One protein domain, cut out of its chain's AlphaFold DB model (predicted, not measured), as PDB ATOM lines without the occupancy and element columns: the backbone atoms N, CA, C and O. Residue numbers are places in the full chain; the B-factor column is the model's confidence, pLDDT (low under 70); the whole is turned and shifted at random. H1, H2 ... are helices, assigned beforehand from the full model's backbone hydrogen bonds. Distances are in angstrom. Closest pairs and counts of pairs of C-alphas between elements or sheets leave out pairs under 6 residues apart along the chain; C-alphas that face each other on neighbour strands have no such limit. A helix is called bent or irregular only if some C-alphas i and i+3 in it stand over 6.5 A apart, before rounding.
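What this domain is: This is residues 139 to 272 of the 272 residues of an uncharacterized protein of Massilia violacea (UniProt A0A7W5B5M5). A kinked helix, H3, runs through the core; H1 and H2 pack beside its last part as a three-helix bundle at one end of the domain, while H5, H6 and H8 make a crossed cluster at the other end. H7 crosses H3, and the short H4 folds back along the end of H3. The printed part has 134 residues, with eight named helices, H1 to H8 in chain order, and no named strand: all helix. It is compact, with a radius of gyration of the C-alphas of 14.1 A, and rounded, spanning 39 by 31 by 28 A.

Where its parts are: H1, residues 145 to 156, begins at C-alpha 145 at (212.815, 199.388, 207.031) and is 16.6 A long. H2 is residues 163 to 173, 15.3 A. H3, residues 179 to 196, is 25.9 A long, with a kink of 31 degrees near residue 189; it is irregular, but only just, with C-alphas 189 and 192 6.9 A apart. H4, residues 198 to 204, is irregular, with C-alphas 199 and 202 7.2 A apart. H5 is residues 206 to 214 and H6 residues 221 to 229. H7, residues 242 to 254, 18.8 A, is only just irregular: C-alphas 250 and 253 are 6.6 A apart. H8, residues 256 to 271, 22.4 A, ends at C-alpha 271 at (211.567, 213.537, 239.585).

How they stand to each other: H3 is the hub, touching six helices. H1, H2 and H3 form an up and down bundle, each helix running against the one before. H1 and H2 are a hairpin at a shallow tilt of 26 degrees, their closest C-alphas, Leu 147 and Gln 169, 5.9 A apart. H3 touches H2 with residues 189 to 193 alone, closest at the C-alphas of Ile 170 and Ile 189, 6.9 A. H3 and H4 are a hairpin, closest at the C-alphas of Cys 194 and Thr 201, 5.2 A. H7 touches H3 about perpendicular, at 87 degrees, with the C-alphas of Ala 191 and Gly 244 closest at 4.4 A. H5 touches H8 at a steep tilt of 60 degrees, closest at the C-alphas of Ile 209 and Phe 263, 6.2 A. H6 and H7 are a hairpin, closest at the C-alphas of Thr 228 and Leu 248, 5.8 A. H1 and H8 are apart. Every O i to N i+4 pair is within hydrogen-bond range in H1, H2, H5, H6 and H8, against 12 of 14 in H3, 6 of 9 in H7 and 1 of 3 in H4, where 3 of 4 O i to N i+3 pairs are.

The domain as a whole: The two C-alphas farthest apart, Leu 156 and Glu 272, are 42.6 A apart. The printed part has no cut. The link from H6 to H7, residues 230 to 241, is long. The mean pLDDT of the printed part is 88.7; residues 177, 179 to 180, 215 and 272 are under 70.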
ATOM      1  N   ALA A 139     212.453 193.916 211.936       75.00
ATOM      2  CA  ALA A 139     212.932 194.240 210.596       75.00
ATOM      3  C   ALA A 139     211.820 194.192 209.530       75.00
ATOM      4  O   ALA A 139     211.952 194.828 208.486       75.00
ATOM      5  N   ASP A 140     210.717 193.488 209.804       70.44
ATOM      6  CA  ASP A 140     209.569 193.374 208.898       70.44
ATOM      7  C   ASP A 140     208.562 194.525 209.083       70.44
ATOM      8  O   ASP A 140     207.606 194.670 208.316       70.44
ATOM      9  N   VAL A 141     208.771 195.386 210.084       76.62
ATOM     10  CA  VAL A 141     207.949 196.576 210.301       76.62
ATOM     11  C   VAL A 141     208.292 197.615 209.238       76.62
ATOM     12  O   VAL A 141     209.398 198.150 209.205       76.62
ATOM     13  N   ALA A 142     207.315 197.980 208.402       76.25
ATOM     14  CA  ALA A 142     207.515 198.911 207.284       76.25
ATOM     15  C   ALA A 142     208.172 200.246 207.693       76.25
ATOM     16  O   ALA A 142     208.975 200.799 206.946       76.25
ATOM     17  N   ARG A 143     207.865 200.752 208.896       81.31
ATOM     18  CA  ARG A 143     208.485 201.966 209.451       81.31
ATOM     19  C   ARG A 143     209.953 201.775 209.831       81.31
ATOM     20  O   ARG A 143     210.712 202.733 209.752       81.31
ATOM     21  N   ALA A 144     210.346 200.574 210.241       86.94
ATOM     22  CA  ALA A 144     211.714 200.264 210.626       86.94
ATOM     23  C   ALA A 144     212.619 199.987 209.416       86.94
ATOM     24  O   ALA A 144     213.836 200.096 209.530       86.94
ATOM     25  N   ALA A 145     212.051 199.701 208.239       86.38
ATOM     26  CA  ALA A 145     212.815 199.388 207.031       86.38
ATOM     27  C   ALA A 145     213.940 200.398 206.695       86.38
ATOM     28  O   ALA A 145     215.049 199.945 206.400       86.38
ATOM     29  N   PRO A 146     213.746 201.734 206.785       91.56
ATOM     30  CA  PRO A 146     214.829 202.691 206.543       91.56
ATOM     31  C   PRO A 146     215.978 202.569 207.552       91.56
ATOM     32  O   PRO A 146     217.140 202.662 207.170       91.56
ATOM     33  N   LEU A 147     215.670 202.307 208.826       95.06
ATOM     34  CA  LEU A 147     216.678 202.110 209.866       95.06
ATOM     35  C   LEU A 147     217.475 200.822 209.642       95.06
ATOM     36  O   LEU A 147     218.699 200.829 209.743       95.06
ATOM     37  N   PHE A 148     216.809 199.726 209.279       90.62
ATOM     38  CA  PHE A 148     217.496 198.465 208.986       90.62
ATOM     39  C   PHE A 148     218.353 198.546 207.719       90.62
ATOM     40  O   PHE A 148     219.452 197.992 207.697       90.62
ATOM     41  N   ALA A 149     217.921 199.296 206.701       90.94
ATOM     42  CA  ALA A 149     218.768 199.610 205.551       90.94
ATOM     43  C   ALA A 149     220.014 200.412 205.969       90.94
ATOM     44  O   ALA A 149     221.120 200.121 205.508       90.94
ATOM     45  N   LEU A 150     219.852 201.367 206.890       94.00
ATOM     46  CA  LEU A 150     220.958 202.145 207.442       94.00
ATOM     47  C   LEU A 150     221.927 201.270 208.257       94.00
ATOM     48  O   LEU A 150     223.140 201.421 208.129       94.00
ATOM     49  N   TYR A 151     221.425 200.302 209.033       94.00
ATOM     50  CA  TYR A 151     222.261 199.318 209.734       94.00
ATOM     51  C   TYR A 151     223.071 198.452 208.777       94.00
ATOM     52  O   TYR A 151     224.268 198.265 208.994       94.00
ATOM     53  N   GLU A 152     222.456 197.946 207.710       92.19
ATOM     54  CA  GLU A 152     223.168 197.187 206.677       92.19
ATOM     55  C   GLU A 152     224.247 198.038 206.002       92.19
ATOM     56  O   GLU A 152     225.391 197.602 205.852       92.19
ATOM     57  N   GLN A 153     223.942 199.295 205.677       91.88
ATOM     58  CA  GLN A 153     224.930 200.216 205.126       91.88
ATOM     59  C   GLN A 153     226.087 200.469 206.105       91.88
ATOM     60  O   GLN A 153     227.250 200.408 205.702       91.88
ATOM     61  N   ALA A 154     225.794 200.701 207.386       93.00
ATOM     62  CA  ALA A 154     226.798 200.910 208.425       93.00
ATOM     63  C   ALA A 154     227.656 199.657 208.684       93.00
ATOM     64  O   ALA A 154     228.818 199.789 209.067       93.00
ATOM     65  N   ARG A 155     227.123 198.449 208.457       91.12
ATOM     66  CA  ARG A 155     227.884 197.186 208.509       91.12
ATOM     67  C   ARG A 155     228.841 197.059 207.335       91.12
ATOM     68  O   ARG A 155     230.011 196.742 207.528       91.12
ATOM     69  N   LEU A 156     228.341 197.304 206.126       91.88
ATOM     70  CA  LEU A 156     229.117 197.162 204.897       91.88
ATOM     71  C   LEU A 156     230.185 198.255 204.767       91.88
ATOM     72  O   LEU A 156     231.295 197.974 204.326       91.88
ATOM     73  N   ASN A 157     229.861 199.488 205.164       90.81
ATOM     74  CA  ASN A 157     230.727 200.656 205.029       90.81
ATOM     75  C   ASN A 157     230.635 201.564 206.275       90.81
ATOM     76  O   ASN A 157     229.970 202.606 206.229       90.81
ATOM     77  N   PRO A 158     231.338 201.231 207.377       84.12
ATOM     78  CA  PRO A 158     231.189 201.908 208.669       84.12
ATOM     79  C   PRO A 158     231.374 203.425 208.650       84.12
ATOM     80  O   PRO A 158     230.724 204.109 209.429       84.12
ATOM     81  N   GLY A 159     232.214 203.958 207.759       85.56
ATOM     82  CA  GLY A 159     232.472 205.398 207.648       85.56
ATOM     83  C   GLY A 159     231.438 206.189 206.839       85.56
ATOM     84  O   GLY A 159     231.598 207.397 206.703       85.56
ATOM     85  N   THR A 160     230.423 205.536 206.262       90.19
ATOM     86  CA  THR A 160     229.428 206.205 205.399       90.19
ATOM     87  C   THR A 160     228.174 206.661 206.132       90.19
ATOM     88  O   THR A 160     227.455 207.491 205.595       90.19
ATOM     89  N   VAL A 161     227.936 206.140 207.338       93.75
ATOM     90  CA  VAL A 161     226.800 206.500 208.193       93.75
ATOM     91  C   VAL A 161     227.347 207.172 209.440       93.75
ATOM     92  O   VAL A 161     228.138 206.569 210.179       93.75
ATOM     93  N   SER A 162     226.943 208.421 209.655       96.31
ATOM     94  CA  SER A 162     227.335 209.175 210.847       96.31
ATOM     95  C   SER A 162     226.527 208.743 212.071       96.31
ATOM     96  O   SER A 162     225.407 208.253 211.945       96.31
ATOM     97  N   ASP A 163     227.077 208.957 213.265       96.94
ATOM     98  CA  ASP A 163     226.357 208.661 214.508       96.94
ATOM     99  C   ASP A 163     225.081 209.506 214.636       96.94
ATOM    100  O   ASP A 163     224.045 208.993 215.041       96.94
ATOM    101  N   GLN A 164     225.126 210.770 214.204       96.56
ATOM    102  CA  GLN A 164     223.957 211.649 214.192       96.56
ATOM    103  C   GLN A 164     222.846 211.111 213.282       96.56
ATOM    104  O   GLN A 164     221.695 211.032 213.695       96.56
ATOM    105  N   GLU A 165     223.185 210.706 212.058       96.25
ATOM    106  CA  GLU A 165     222.221 210.119 211.119       96.25
ATOM    107  C   GLU A 165     221.583 208.845 211.690       96.25
ATOM    108  O   GLU A 165     220.377 208.635 211.556       96.25
ATOM    109  N   LEU A 166     222.382 208.021 212.376       96.56
ATOM    110  CA  LEU A 166     221.903 206.818 213.047       96.56
ATOM    111  C   LEU A 166     220.899 207.148 214.159       96.56
ATOM    112  O   LEU A 166     219.825 206.549 214.200       96.56
ATOM    113  N   LEU A 167     221.231 208.101 215.032       97.31
ATOM    114  CA  LEU A 167     220.385 208.530 216.149       97.31
ATOM    115  C   LEU A 167     219.074 209.157 215.658       97.31
ATOM    116  O   LEU A 167     217.999 208.757 216.103       97.31
ATOM    117  N   GLU A 168     219.140 210.052 214.670       96.44
ATOM    118  CA  GLU A 168     217.950 210.656 214.057       96.44
ATOM    119  C   GLU A 168     217.034 209.599 213.430       96.44
ATOM    120  O   GLU A 168     215.805 209.709 213.476       96.44
ATOM    121  N   GLN A 169     217.613 208.570 212.807       96.56
ATOM    122  CA  GLN A 169     216.827 207.506 212.198       96.56
ATOM    123  C   GLN A 169     216.229 206.558 213.248       96.56
ATOM    124  O   GLN A 169     215.111 206.077 213.048       96.56
ATOM    125  N   ILE A 170     216.919 206.314 214.366       96.69
ATOM    126  CA  ILE A 170     216.383 205.579 215.524       96.69
ATOM    127  C   ILE A 170     215.155 206.303 216.081       96.69
ATOM    128  O   ILE A 170     214.094 205.691 216.193       96.69
ATOM    129  N   GLU A 171     215.257 207.611 216.326       93.25
ATOM    130  CA  GLU A 171     214.161 208.425 216.862       93.25
ATOM    131  C   GLU A 171     212.915 208.382 215.960       93.25
ATOM    132  O   GLU A 171     211.801 208.134 216.422       93.25
ATOM    133  N   LYS A 172     213.103 208.517 214.640       88.88
ATOM    134  CA  LYS A 172     212.017 208.426 213.642       88.88
ATOM    135  C   LYS A 172     211.371 207.042 213.562       88.88
ATOM    136  O   LYS A 172     210.272 206.910 213.016       88.88
ATOM    137  N   THR A 173     212.060 206.007 214.036       92.31
ATOM    138  CA  THR A 173     211.594 204.622 213.925       92.31
ATOM    139  C   THR A 173     210.602 204.261 215.019       92.31
ATOM    140  O   THR A 173     209.764 203.389 214.789       92.31
ATOM    141  N   TYR A 174     210.618 204.953 216.161       86.25
ATOM    142  CA  TYR A 174     209.633 204.730 217.212       86.25
ATOM    143  C   TYR A 174     208.196 204.942 216.705       86.25
ATOM    144  O   TYR A 174     207.899 205.737 215.801       86.25
ATOM    145  N   TRP A 175     207.267 204.189 217.285       78.75
ATOM    146  CA  TRP A 175     205.837 204.373 217.058       78.75
ATOM    147  C   TRP A 175     205.065 204.291 218.376       78.75
ATOM    148  O   TRP A 175     205.479 203.541 219.260       78.75
ATOM    149  N   PRO A 176     203.949 205.037 218.510       72.44
ATOM    150  CA  PRO A 176     203.168 205.050 219.740       72.44
ATOM    151  C   PRO A 176     202.668 203.654 220.116       72.44
ATOM    152  O   PRO A 176     202.096 202.943 219.288       72.44
ATOM    153  N   THR A 177     202.872 203.288 221.374       66.94
ATOM    154  CA  THR A 177     202.382 202.060 222.001       66.94
ATOM    155  C   THR A 177     202.350 202.271 223.521       66.94
ATOM    156  O   THR A 177     202.657 203.364 223.999       66.94
ATOM    157  N   ASN A 178     201.940 201.269 224.291       71.94
ATOM    158  CA  ASN A 178     201.990 201.357 225.750       71.94
ATOM    159  C   ASN A 178     203.420 201.227 226.291       71.94
ATOM    160  O   ASN A 178     204.289 200.724 225.587       71.94
ATOM    161  N   ALA A 179     203.651 201.635 227.542       68.31
ATOM    162  CA  ALA A 179     204.988 201.651 228.139       68.31
ATOM    163  C   ALA A 179     205.689 200.283 228.075       68.31
ATOM    164  O   ALA A 179     206.836 200.203 227.648       68.31
ATOM    165  N   PHE A 180     204.986 199.190 228.376       69.69
ATOM    166  CA  PHE A 180     205.585 197.859 228.348       69.69
ATOM    167  C   PHE A 180     205.970 197.414 226.926       69.69
ATOM    168  O   PHE A 180     207.082 196.943 226.675       69.69
ATOM    169  N   CYS A 181     205.062 197.570 225.963       76.56
ATOM    170  CA  CYS A 181     205.320 197.284 224.555       76.56
ATOM    171  C   CYS A 181     206.410 198.206 223.986       76.56
ATOM    172  O   CYS A 181     207.176 197.777 223.120       76.56
ATOM    173  N   ALA A 182     206.511 199.440 224.489       78.94
ATOM    174  CA  ALA A 182     207.563 200.380 224.135       78.94
ATOM    175  C   ALA A 182     208.928 199.860 224.591       78.94
ATOM    176  O   ALA A 182     209.859 199.896 223.798       78.94
ATOM    177  N   VAL A 183     209.056 199.277 225.790       85.06
ATOM    178  CA  VAL A 183     210.328 198.671 226.227       85.06
ATOM    179  C   VAL A 183     210.808 197.613 225.224       85.06
ATOM    180  O   VAL A 183     211.952 197.669 224.766       85.06
ATOM    181  N   GLN A 184     209.934 196.687 224.811       87.25
ATOM    182  CA  GLN A 184     210.290 195.645 223.836       87.25
ATOM    183  C   GLN A 184     210.668 196.224 222.465       87.25
ATOM    184  O   GLN A 184     211.684 195.843 221.877       87.25
ATOM    185  N   GLN A 185     209.869 197.169 221.968       90.38
ATOM    186  CA  GLN A 185     210.132 197.890 220.725       90.38
ATOM    187  C   GLN A 185     211.487 198.602 220.769       90.38
ATOM    188  O   GLN A 185     212.281 198.467 219.838       90.38
ATOM    189  N   ILE A 186     211.752 199.366 221.828       95.88
ATOM    190  CA  ILE A 186     212.953 200.183 221.957       95.88
ATOM    191  C   ILE A 186     214.183 199.282 222.009       95.88
ATOM    192  O   ILE A 186     215.115 199.518 221.247       95.88
ATOM    193  N   PHE A 187     214.171 198.202 222.798       96.44
ATOM    194  CA  PHE A 187     215.275 197.237 222.802       96.44
ATOM    195  C   PHE A 187     215.523 196.623 221.418       96.44
ATOM    196  O   PHE A 187     216.675 196.545 220.993       96.44
ATOM    197  N   CYS A 188     214.473 196.251 220.676       94.88
ATOM    198  CA  CYS A 188     214.614 195.751 219.302       94.88
ATOM    199  C   CYS A 188     215.245 196.773 218.350       94.88
ATOM    200  O   CYS A 188     215.995 196.390 217.450       94.88
ATOM    201  N   ILE A 189     214.918 198.052 218.529       96.19
ATOM    202  CA  ILE A 189     215.421 199.155 217.710       96.19
ATOM    203  C   ILE A 189     216.876 199.458 218.066       96.19
ATOM    204  O   ILE A 189     217.712 199.508 217.176       96.19
ATOM    205  N   ILE A 190     217.218 199.636 219.343       97.62
ATOM    206  CA  ILE A 190     218.555 200.116 219.723       97.62
ATOM    207  C   ILE A 190     219.615 199.014 219.734       97.62
ATOM    208  O   ILE A 190     220.791 199.314 219.546       97.62
ATOM    209  N   ALA A 191     219.249 197.747 219.953       97.25
ATOM    210  CA  ALA A 191     220.225 196.673 220.144       97.25
ATOM    211  C   ALA A 191     221.193 196.504 218.948       97.25
ATOM    212  O   ALA A 191     222.406 196.437 219.174       97.25
ATOM    213  N   PRO A 192     220.738 196.528 217.676       94.94
ATOM    214  CA  PRO A 192     221.647 196.528 216.531       94.94
ATOM    215  C   PRO A 192     222.556 197.762 216.488       94.94
ATOM    216  O   PRO A 192     223.727 197.641 216.128       94.94
ATOM    217  N   ALA A 193     222.049 198.938 216.873       96.69
ATOM    218  CA  ALA A 193     222.840 200.163 216.926       96.69
ATOM    219  C   ALA A 193     223.924 200.091 218.007       96.69
ATOM    220  O   ALA A 193     225.079 200.388 217.718       96.69
ATOM    221  N   CYS A 194     223.592 199.618 219.209       97.56
ATOM    222  CA  CYS A 194     224.552 199.415 220.294       97.56
ATOM    223  C   CYS A 194     225.641 198.399 219.922       97.56
ATOM    224  O   CYS A 194     226.793 198.563 220.317       97.56
ATOM    225  N   LEU A 195     225.311 197.375 219.128       94.44
ATOM    226  CA  LEU A 195     226.308 196.441 218.603       94.44
ATOM    227  C   LEU A 195     227.237 197.101 217.570       94.44
ATOM    228  O   LEU A 195     228.437 196.835 217.556       94.44
ATOM    229  N   LEU A 196     226.693 197.958 216.700       94.62
ATOM    230  CA  LEU A 196     227.446 198.652 215.644       94.62
ATOM    231  C   LEU A 196     228.256 199.850 216.148       94.62
ATOM    232  O   LEU A 196     229.251 200.227 215.518       94.62
ATOM    233  N   ARG A 197     227.799 200.481 217.229       96.19
ATOM    234  CA  ARG A 197     228.322 201.721 217.809       96.19
ATOM    235  C   ARG A 197     228.303 201.637 219.344       96.19
ATOM    236  O   ARG A 197     227.501 202.318 219.981       96.19
ATOM    237  N   PRO A 198     229.188 200.834 219.966       96.38
ATOM    238  CA  PRO A 198     229.184 200.645 221.422       96.38
ATOM    239  C   PRO A 198     229.354 201.939 222.228       96.38
ATOM    240  O   PRO A 198     228.883 202.041 223.357       96.38
ATOM    241  N   HIS A 199     229.999 202.962 221.659       96.88
ATOM    242  CA  HIS A 199     230.148 204.265 222.310       96.88
ATOM    243  C   HIS A 199     228.830 205.040 222.449       96.88
ATOM    244  O   HIS A 199     228.751 205.917 223.302       96.88
ATOM    245  N   LEU A 200     227.795 204.703 221.669       97.62
ATOM    246  CA  LEU A 200     226.460 205.303 221.771       97.62
ATOM    247  C   LEU A 200     225.567 204.599 222.802       97.62
ATOM    248  O   LEU A 200     224.476 205.077 223.095       97.62
ATOM    249  N   THR A 201     226.000 203.473 223.380       98.00
ATOM    250  CA  THR A 201     225.150 202.663 224.265       98.00
ATOM    251  C   THR A 201     224.638 203.435 225.480       98.00
ATOM    252  O   THR A 201     223.491 203.235 225.864       98.00
ATOM    253  N   ARG A 202     225.430 204.352 226.054       98.12
ATOM    254  CA  ARG A 202     224.969 205.194 227.175       98.12
ATOM    255  C   ARG A 202     223.750 206.035 226.790       98.12
ATOM    256  O   ARG A 202     222.789 206.089 227.544       98.12
ATOM    257  N   GLU A 203     223.807 206.690 225.634       97.62
ATOM    258  CA  GLU A 203     222.729 207.543 225.126       97.62
ATOM    259  C   GLU A 203     221.501 206.707 224.756       97.62
ATOM    260  O   GLU A 203     220.387 207.007 225.174       97.62
ATOM    261  N   LEU A 204     221.721 205.599 224.049       98.12
ATOM    262  CA  LEU A 204     220.656 204.721 223.572       98.12
ATOM    263  C   LEU A 204     219.925 203.975 224.698       98.12
ATOM    264  O   LEU A 204     218.745 203.672 224.545       98.12
ATOM    265  N   LEU A 205     220.585 203.700 225.829       97.81
ATOM    266  CA  LEU A 205     219.956 203.069 226.996       97.81
ATOM    267  C   LEU A 205     218.958 203.974 227.724       97.81
ATOM    268  O   LEU A 205     218.162 203.466 228.508       97.81
ATOM    269  N   ARG A 206     218.945 205.282 227.458       97.31
ATOM    270  CA  ARG A 206     218.028 206.207 228.136       97.31
ATOM    271  C   ARG A 206     216.565 205.921 227.805       97.31
ATOM    272  O   ARG A 206     215.770 205.727 228.713       97.31
ATOM    273  N   ALA A 207     216.232 205.776 226.524       94.38
ATOM    274  CA  ALA A 207     214.861 205.520 226.076       94.38
ATOM    275  C   ALA A 207     214.210 204.248 226.676       94.38
ATOM    276  O   ALA A 207     213.078 204.334 227.155       94.38
ATOM    277  N   PRO A 208     214.856 203.058 226.699       94.81
ATOM    278  CA  PRO A 208     214.245 201.896 227.343       94.81
ATOM    279  C   PRO A 208     214.145 202.066 228.864       94.81
ATOM    280  O   PRO A 208     213.194 201.566 229.452       94.81
ATOM    281  N   ILE A 209     215.071 202.791 229.502       94.62
ATOM    282  CA  ILE A 209     215.013 203.098 230.938       94.62
ATOM    283  C   ILE A 209     213.834 204.023 231.258       94.62
ATOM    284  O   ILE A 209     213.087 203.738 232.189       94.62
ATOM    285  N   GLU A 210     213.607 205.071 230.466       91.75
ATOM    286  CA  GLU A 210     212.427 205.941 230.590       91.75
ATOM    287  C   GLU A 210     211.131 205.126 230.495       91.75
ATOM    288  O   GLU A 210     210.218 205.301 231.301       91.75
ATOM    289  N   ALA A 211     211.063 204.176 229.556       83.81
ATOM    290  CA  ALA A 211     209.910 203.294 229.401       83.81
ATOM    291  C   ALA A 211     209.740 202.300 230.572       83.81
ATOM    292  O   ALA A 211     208.604 202.007 230.953       83.81
ATOM    293  N   ILE A 212     210.836 201.816 231.169       83.50
ATOM    294  CA  ILE A 212     210.842 200.971 232.381       83.50
ATOM    295  C   ILE A 212     210.376 201.770 233.612       83.50
ATOM    296  O   ILE A 212     209.561 201.290 234.395       83.50
ATOM    297  N   ILE A 213     210.807 203.022 233.758       81.75
ATOM    298  CA  ILE A 213     210.351 203.894 234.851       81.75
ATOM    299  C   ILE A 213     208.873 204.258 234.668       81.75
ATOM    300  O   ILE A 213     208.104 204.214 235.625       81.75
ATOM    301  N   ALA A 214     208.429 204.535 233.438       78.06
ATOM    302  CA  ALA A 214     207.015 204.783 233.123       78.06
ATOM    303  C   ALA A 214     206.110 203.568 233.401       78.06
ATOM    304  O   ALA A 214     204.898 203.705 233.575       78.06
ATOM    305  N   CYS A 215     206.711 202.385 233.446       68.00
ATOM    306  CA  CYS A 215     206.107 201.128 233.853       68.00
ATOM    307  C   CYS A 215     205.966 201.010 235.397       68.00
ATOM    308  O   CYS A 215     205.164 200.231 235.902       68.00
ATOM    309  N   GLY A 216     206.626 201.880 236.167       76.31
ATOM    310  CA  GLY A 216     206.599 201.888 237.634       76.31
ATOM    311  C   GLY A 216     207.723 201.064 238.261       76.31
ATOM    312  O   GLY A 216     207.659 200.734 239.445       76.31
ATOM    313  N   ILE A 217     208.741 200.716 237.474       76.62
ATOM    314  CA  ILE A 217     209.925 199.997 237.928       76.62
ATOM    315  C   ILE A 217     211.010 201.017 238.284       76.62
ATOM    316  O   ILE A 217     211.439 201.800 237.440       76.62
ATOM    317  N   GLU A 218     211.483 200.974 239.529       81.81
ATOM    318  CA  GLU A 218     212.509 201.884 240.068       81.81
ATOM    319  C   GLU A 218     213.849 201.172 240.353       81.81
ATOM    320  O   GLU A 218     214.707 201.705 241.054       81.81
ATOM    321  N   ASP A 219     214.033 199.962 239.816       82.44
ATOM    322  CA  ASP A 219     215.243 199.151 239.983       82.44
ATOM    323  C   ASP A 219     216.028 199.032 238.668       82.44
ATOM    324  O   ASP A 219     215.508 198.584 237.641       82.44
ATOM    325  N   SER A 220     217.311 199.391 238.708       86.44
ATOM    326  CA  SER A 220     218.208 199.327 237.554       86.44
ATOM    327  C   SER A 220     218.498 197.896 237.103       86.44
ATOM    328  O   SER A 220     218.738 197.670 235.911       86.44
ATOM    329  N   ALA A 221     218.399 196.902 237.996       85.75
ATOM    330  CA  ALA A 221     218.565 195.494 237.626       85.75
ATOM    331  C   ALA A 221     217.533 195.054 236.570       85.75
ATOM    332  O   ALA A 221     217.838 194.242 235.687       85.75
ATOM    333  N   SER A 222     216.341 195.662 236.582       83.25
ATOM    334  CA  SER A 222     215.272 195.365 235.630       83.25
ATOM    335  C   SER A 222     215.624 195.715 234.181       83.25
ATOM    336  O   SER A 222     215.071 195.108 233.267       83.25
ATOM    337  N   VAL A 223     216.583 196.614 233.927       90.62
ATOM    338  CA  VAL A 223     217.050 196.920 232.559       90.62
ATOM    339  C   VAL A 223     217.611 195.666 231.886       90.62
ATOM    340  O   VAL A 223     217.284 195.364 230.734       90.62
ATOM    341  N   ILE A 224     218.428 194.907 232.618       91.38
ATOM    342  CA  ILE A 224     219.040 193.672 232.122       91.38
ATOM    343  C   ILE A 224     218.002 192.551 232.059       91.38
ATOM    344  O   ILE A 224     217.936 191.815 231.070       91.38
ATOM    345  N   GLU A 225     217.172 192.419 233.093       84.50
ATOM    346  CA  GLU A 225     216.148 191.374 233.154       84.50
ATOM    347  C   GLU A 225     215.130 191.506 232.022       84.50
ATOM    348  O   GLU A 225     214.868 190.529 231.320       84.50
ATOM    349  N   VAL A 226     214.607 192.709 231.779       82.94
ATOM    350  CA  VAL A 226     213.602 192.939 230.736       82.94
ATOM    351  C   VAL A 226     214.207 192.780 229.343       82.94
ATOM    352  O   VAL A 226     213.622 192.096 228.497       82.94
ATOM    353  N   GLY A 227     215.397 193.335 229.097       86.75
ATOM    354  CA  GLY A 227     216.059 193.186 227.800       86.75
ATOM    355  C   GLY A 227     216.404 191.726 227.477       86.75
ATOM    356  O   GLY A 227     216.208 191.279 226.347       86.75
ATOM    357  N   THR A 228     216.839 190.935 228.464       84.38
ATOM    358  CA  THR A 228     217.120 189.498 228.264       84.38
ATOM    359  C   THR A 228     215.859 188.632 228.217       84.38
ATOM    360  O   THR A 228     215.852 187.603 227.533       84.38
ATOM    361  N   TYR A 229     214.776 189.028 228.896       82.75
ATOM    362  CA  TYR A 229     213.476 188.353 228.829       82.75
ATOM    363  C   TYR A 229     212.905 188.356 227.407       82.75
ATOM    364  O   TYR A 229     212.287 187.373 227.004       82.75
ATOM    365  N   LEU A 230     213.184 189.399 226.618       82.88
ATOM    366  CA  LEU A 230     212.738 189.511 225.226       82.88
ATOM    367  C   LEU A 230     213.136 188.305 224.357       82.88
ATOM    368  O   LEU A 230     212.403 187.927 223.452       82.88
ATOM    369  N   LEU A 231     214.266 187.654 224.658       83.56
ATOM    370  CA  LEU A 231     214.738 186.464 223.936       83.56
ATOM    371  C   LEU A 231     213.962 185.183 224.278       83.56
ATOM    372  O   LEU A 231     214.131 184.161 223.614       83.56
ATOM    373  N   LYS A 232     213.174 185.206 225.355       79.38
ATOM    374  CA  LYS A 232     212.418 184.059 225.880       79.38
ATOM    375  C   LYS A 232     210.914 184.205 225.663       79.38
ATOM    376  O   LYS A 232     210.193 183.216 225.814       79.38
ATOM    377  N   ASP A 233     210.459 185.417 225.351       75.00
ATOM    378  CA  ASP A 233     209.053 185.729 225.136       75.00
ATOM    379  C   ASP A 233     208.518 184.962 223.917       75.00
ATOM    380  O   ASP A 233     209.146 184.947 222.860       75.00
ATOM    381  N   GLN A 234     207.390 184.268 224.083       71.94
ATOM    382  CA  GLN A 234     206.812 183.430 223.023       71.94
ATOM    383  C   GLN A 234     205.954 184.247 222.055       71.94
ATOM    384  O   GLN A 234     205.869 183.900 220.879       71.94
ATOM    385  N   GLU A 235     205.390 185.361 222.525       72.81
ATOM    386  CA  GLU A 235     204.704 186.347 221.691       72.81
ATOM    387  C   GLU A 235     205.112 187.764 222.083       72.81
ATOM    388  O   GLU A 235     204.324 188.517 222.665       72.81
ATOM    389  N   PRO A 236     206.352 188.153 221.749       76.31
ATOM    390  CA  PRO A 236     206.775 189.523 221.940       76.31
ATOM    391  C   PRO A 236     205.965 190.455 221.032       76.31
ATOM    392  O   PRO A 236     205.620 190.132 219.892       76.31
ATOM    393  N   TYR A 237     205.725 191.666 221.520       76.50
ATOM    394  CA  TYR A 237     205.182 192.769 220.737       76.50
ATOM    395  C   TYR A 237     206.069 193.101 219.527       76.50
ATOM    396  O   TYR A 237     205.575 193.407 218.440       76.50
ATOM    397  N   ALA A 238     207.386 193.023 219.719       83.12
ATOM    398  CA  ALA A 238     208.385 193.107 218.667       83.12
ATOM    399  C   ALA A 238     209.521 192.123 218.970       83.12
ATOM    400  O   ALA A 238     210.078 192.151 220.063       83.12
ATOM    401  N   SER A 239     209.874 191.276 218.003       86.94
ATOM    402  CA  SER A 239     211.032 190.377 218.110       86.94
ATOM    403  C   SER A 239     212.296 191.054 217.575       86.94
ATOM    404  O   SER A 239     212.219 191.693 216.521       86.94
ATOM    405  N   PRO A 240     213.468 190.892 218.217       89.88
ATOM    406  CA  PRO A 240     214.716 191.459 217.717       89.88
ATOM    407  C   PRO A 240     215.164 190.774 216.417       89.88
ATOM    408  O   PRO A 240     214.879 189.598 216.185       89.88
ATOM    409  N   ASP A 241     215.922 191.491 215.582       85.81
ATOM    410  CA  ASP A 241     216.640 190.859 214.472       85.81
ATOM    411  C   ASP A 241     217.820 190.017 214.998       85.81
ATOM    412  O   ASP A 241     218.142 190.003 216.191       85.81
ATOM    413  N   ARG A 242     218.518 189.323 214.093       87.00
ATOM    414  CA  ARG A 242     219.671 188.487 214.460       87.00
ATOM    415  C   ARG A 242     220.749 189.255 215.240       87.00
ATOM    416  O   ARG A 242     221.382 188.675 216.115       87.00
ATOM    417  N   HIS A 243     220.993 190.520 214.912       89.06
ATOM    418  CA  HIS A 243     222.056 191.308 215.538       89.06
ATOM    419  C   HIS A 243     221.622 191.872 216.887       89.06
ATOM    420  O   HIS A 243     222.401 191.850 217.839       89.06
ATOM    421  N   GLY A 244     220.373 192.315 216.989       93.12
ATOM    422  CA  GLY A 244     219.753 192.699 218.244       93.12
ATOM    423  C   GLY A 244     219.757 191.535 219.228       93.12
ATOM    424  O   GLY A 244     220.154 191.719 220.374       93.12
ATOM    425  N   ALA A 245     219.441 190.320 218.769       91.62
ATOM    426  CA  ALA A 245     219.491 189.126 219.607       91.62
ATOM    427  C   ALA A 245     220.897 188.853 220.172       91.62
ATOM    428  O   ALA A 245     221.022 188.573 221.360       91.62
ATOM    429  N   ILE A 246     221.951 189.004 219.356       90.56
ATOM    430  CA  ILE A 246     223.350 188.877 219.809       90.56
ATOM    431  C   ILE A 246     223.654 189.902 220.903       90.56
ATOM    432  O   ILE A 246     224.197 189.555 221.946       90.56
ATOM    433  N   TRP A 247     223.290 191.169 220.694       97.06
ATOM    434  CA  TRP A 247     223.567 192.205 221.686       97.06
ATOM    435  C   TRP A 247     222.814 191.967 223.000       97.06
ATOM    436  O   TRP A 247     223.414 192.058 224.070       97.06
ATOM    437  N   LEU A 248     221.530 191.606 222.931       96.12
ATOM    438  CA  LEU A 248     220.709 191.300 224.106       96.12
ATOM    439  C   LEU A 248     221.218 190.069 224.869       96.12
ATOM    440  O   LEU A 248     221.121 190.032 226.092       96.12
ATOM    441  N   GLN A 249     221.750 189.069 224.161       93.62
ATOM    442  CA  GLN A 249     222.242 187.832 224.761       93.62
ATOM    443  C   GLN A 249     223.644 187.980 225.360       93.62
ATOM    444  O   GLN A 249     223.876 187.533 226.481       93.62
ATOM    445  N   ASP A 250     224.563 188.596 224.619       93.88
ATOM    446  CA  ASP A 250     225.997 188.525 224.913       93.88
ATOM    447  C   ASP A 250     226.548 189.821 225.514       93.88
ATOM    448  O   ASP A 250     227.507 189.786 226.284       93.88
ATOM    449  N   VAL A 251     225.968 190.975 225.164       96.62
ATOM    450  CA  VAL A 251     226.512 192.288 225.541       96.62
ATOM    451  C   VAL A 251     225.733 192.895 226.696       96.62
ATOM    452  O   VAL A 251     226.341 193.212 227.716       96.62
ATOM    453  N   LEU A 252     224.408 193.021 226.574       96.94
ATOM    454  CA  LEU A 252     223.551 193.647 227.584       96.94
ATOM    455  C   LEU A 252     223.820 193.126 229.012       96.94
ATOM    456  O   LEU A 252     224.035 193.967 229.883       96.94
ATOM    457  N   PRO A 253     223.935 191.806 229.283       96.00
ATOM    458  CA  PRO A 253     224.185 191.302 230.640       96.00
ATOM    459  C   PRO A 253     225.495 191.783 231.275       96.00
ATOM    460  O   PRO A 253     225.652 191.726 232.491       96.00
ATOM    461  N   THR A 254     226.447 192.249 230.464       96.06
ATOM    462  CA  THR A 254     227.738 192.772 230.933       96.06
ATOM    463  C   THR A 254     227.690 194.261 231.293       96.06
ATOM    464  O   THR A 254     228.643 194.781 231.870       96.06
ATOM    465  N   LEU A 255     226.584 194.949 230.988       96.88
ATOM    466  CA  LEU A 255     226.445 196.402 231.120       96.88
ATOM    467  C   LEU A 255     225.873 196.864 232.468       96.88
ATOM    468  O   LEU A 255     225.511 198.029 232.573       96.88
ATOM    469  N   GLY A 256     225.806 196.007 233.495       95.19
ATOM    470  CA  GLY A 256     225.151 196.322 234.778       95.19
ATOM    471  C   GLY A 256     225.552 197.679 235.373       95.19
ATOM    472  O   GLY A 256     224.694 198.518 235.603       95.19
ATOM    473  N   ALA A 257     226.855 197.955 235.490       97.00
ATOM    474  CA  ALA A 257     227.331 199.236 236.023       97.00
ATOM    475  C   ALA A 257     226.916 200.450 235.167       97.00
ATOM    476  O   ALA A 257     226.573 201.499 235.701       97.00
ATOM    477  N   LEU A 258     226.919 200.312 233.835       97.75
ATOM    478  CA  LEU A 258     226.457 201.375 232.941       97.75
ATOM    479  C   LEU A 258     224.940 201.573 233.060       97.75
ATOM    480  O   LEU A 258     224.476 202.709 233.044       97.75
ATOM    481  N   ALA A 259     224.178 200.484 233.175       96.44
ATOM    482  CA  ALA A 259     222.736 200.535 233.374       96.44
ATOM    483  C   ALA A 259     222.391 201.237 234.694       96.44
ATOM    484  O   ALA A 259     221.554 202.129 234.671       96.44
ATOM    485  N   ASP A 260     223.087 200.925 235.790       97.12
ATOM    486  CA  ASP A 260     222.917 201.590 237.089       97.12
ATOM    487  C   ASP A 260     223.143 203.106 236.989       97.12
ATOM    488  O   ASP A 260     222.323 203.900 237.456       97.12
ATOM    489  N   GLU A 261     224.235 203.520 236.338       98.00
ATOM    490  CA  GLU A 261     224.553 204.936 236.145       98.00
ATOM    491  C   GLU A 261     223.484 205.667 235.326       98.00
ATOM    492  O   GLU A 261     223.026 206.738 235.727       98.00
ATOM    493  N   VAL A 262     223.088 205.111 234.177       97.94
ATOM    494  CA  VAL A 262     222.091 205.745 233.300       97.94
ATOM    495  C   VAL A 262     220.716 205.749 233.963       97.94
ATOM    496  O   VAL A 262     219.997 206.735 233.852       97.94
ATOM    497  N   PHE A 263     220.364 204.690 234.691       96.81
ATOM    498  CA  PHE A 263     219.100 204.603 235.413       96.81
ATOM    499  C   PHE A 263     218.993 205.687 236.481       96.81
ATOM    500  O   PHE A 263     217.988 206.390 236.543       96.81
ATOM    501  N   ALA A 264     220.047 205.885 237.275       94.75
ATOM    502  CA  ALA A 264     220.086 206.940 238.281       94.75
ATOM    503  C   ALA A 264     220.026 208.353 237.671       94.75
ATOM    504  O   ALA A 264     219.453 209.256 238.282       94.75
ATOM    505  N   ASP A 265     220.621 208.560 236.490       96.44
ATOM    506  CA  ASP A 265     220.496 209.817 235.743       96.44
ATOM    507  C   ASP A 265     219.045 210.060 235.310       96.44
ATOM    508  O   ASP A 265     218.476 211.094 235.653       96.44
ATOM    509  N   VAL A 266     218.425 209.091 234.631       93.25
ATOM    510  CA  VAL A 266     217.052 209.220 234.116       93.25
ATOM    511  C   VAL A 266     216.033 209.348 235.252       93.25
ATOM    512  O   VAL A 266     215.181 210.229 235.204       93.25
ATOM    513  N   LEU A 267     216.133 208.532 236.307       88.25
ATOM    514  CA  LEU A 267     215.202 208.576 237.441       88.25
ATOM    515  C   LEU A 267     215.208 209.943 238.134       88.25
ATOM    516  O   LEU A 267     214.161 210.433 238.552       88.25
ATOM    517  N   ARG A 268     216.381 210.581 238.240       91.12
ATOM    518  CA  ARG A 268     216.501 211.935 238.791       91.12
ATOM    519  C   ARG A 268     215.768 212.947 237.917       91.12
ATOM    520  O   ARG A 268     214.997 213.733 238.445       91.12
ATOM    521  N   GLU A 269     215.984 212.893 236.607       89.06
ATOM    522  CA  GLU A 269     215.331 213.784 235.643       89.06
ATOM    523  C   GLU A 269     213.806 213.590 235.607       89.06
ATOM    524  O   GLU A 269     213.078 214.549 235.389       89.06
ATOM    525  N   CYS A 270     213.301 212.379 235.869       75.94
ATOM    526  CA  CYS A 270     211.862 212.125 235.989       75.94
ATOM    527  C   CYS A 270     211.231 212.701 237.272       75.94
ATOM    528  O   CYS A 270     210.008 212.833 237.333       75.94
ATOM    529  N   HIS A 271     212.029 212.991 238.303       74.19
ATOM    530  CA  HIS A 271     211.567 213.537 239.585       74.19
ATOM    531  C   HIS A 271     211.721 215.064 239.704       74.19
ATOM    532  O   HIS A 271     211.210 215.640 240.670       74.19
ATOM    533  N   GLU A 272     212.425 215.700 238.767       60.69
ATOM    534  CA  GLU A 272     212.602 217.159 238.661       60.69
ATOM    535  C   GLU A 272     211.473 217.821 237.852       60.69
ATOM    536  O   GLU A 272     211.054 218.933 238.258       60.69
TER     537      GLU A 272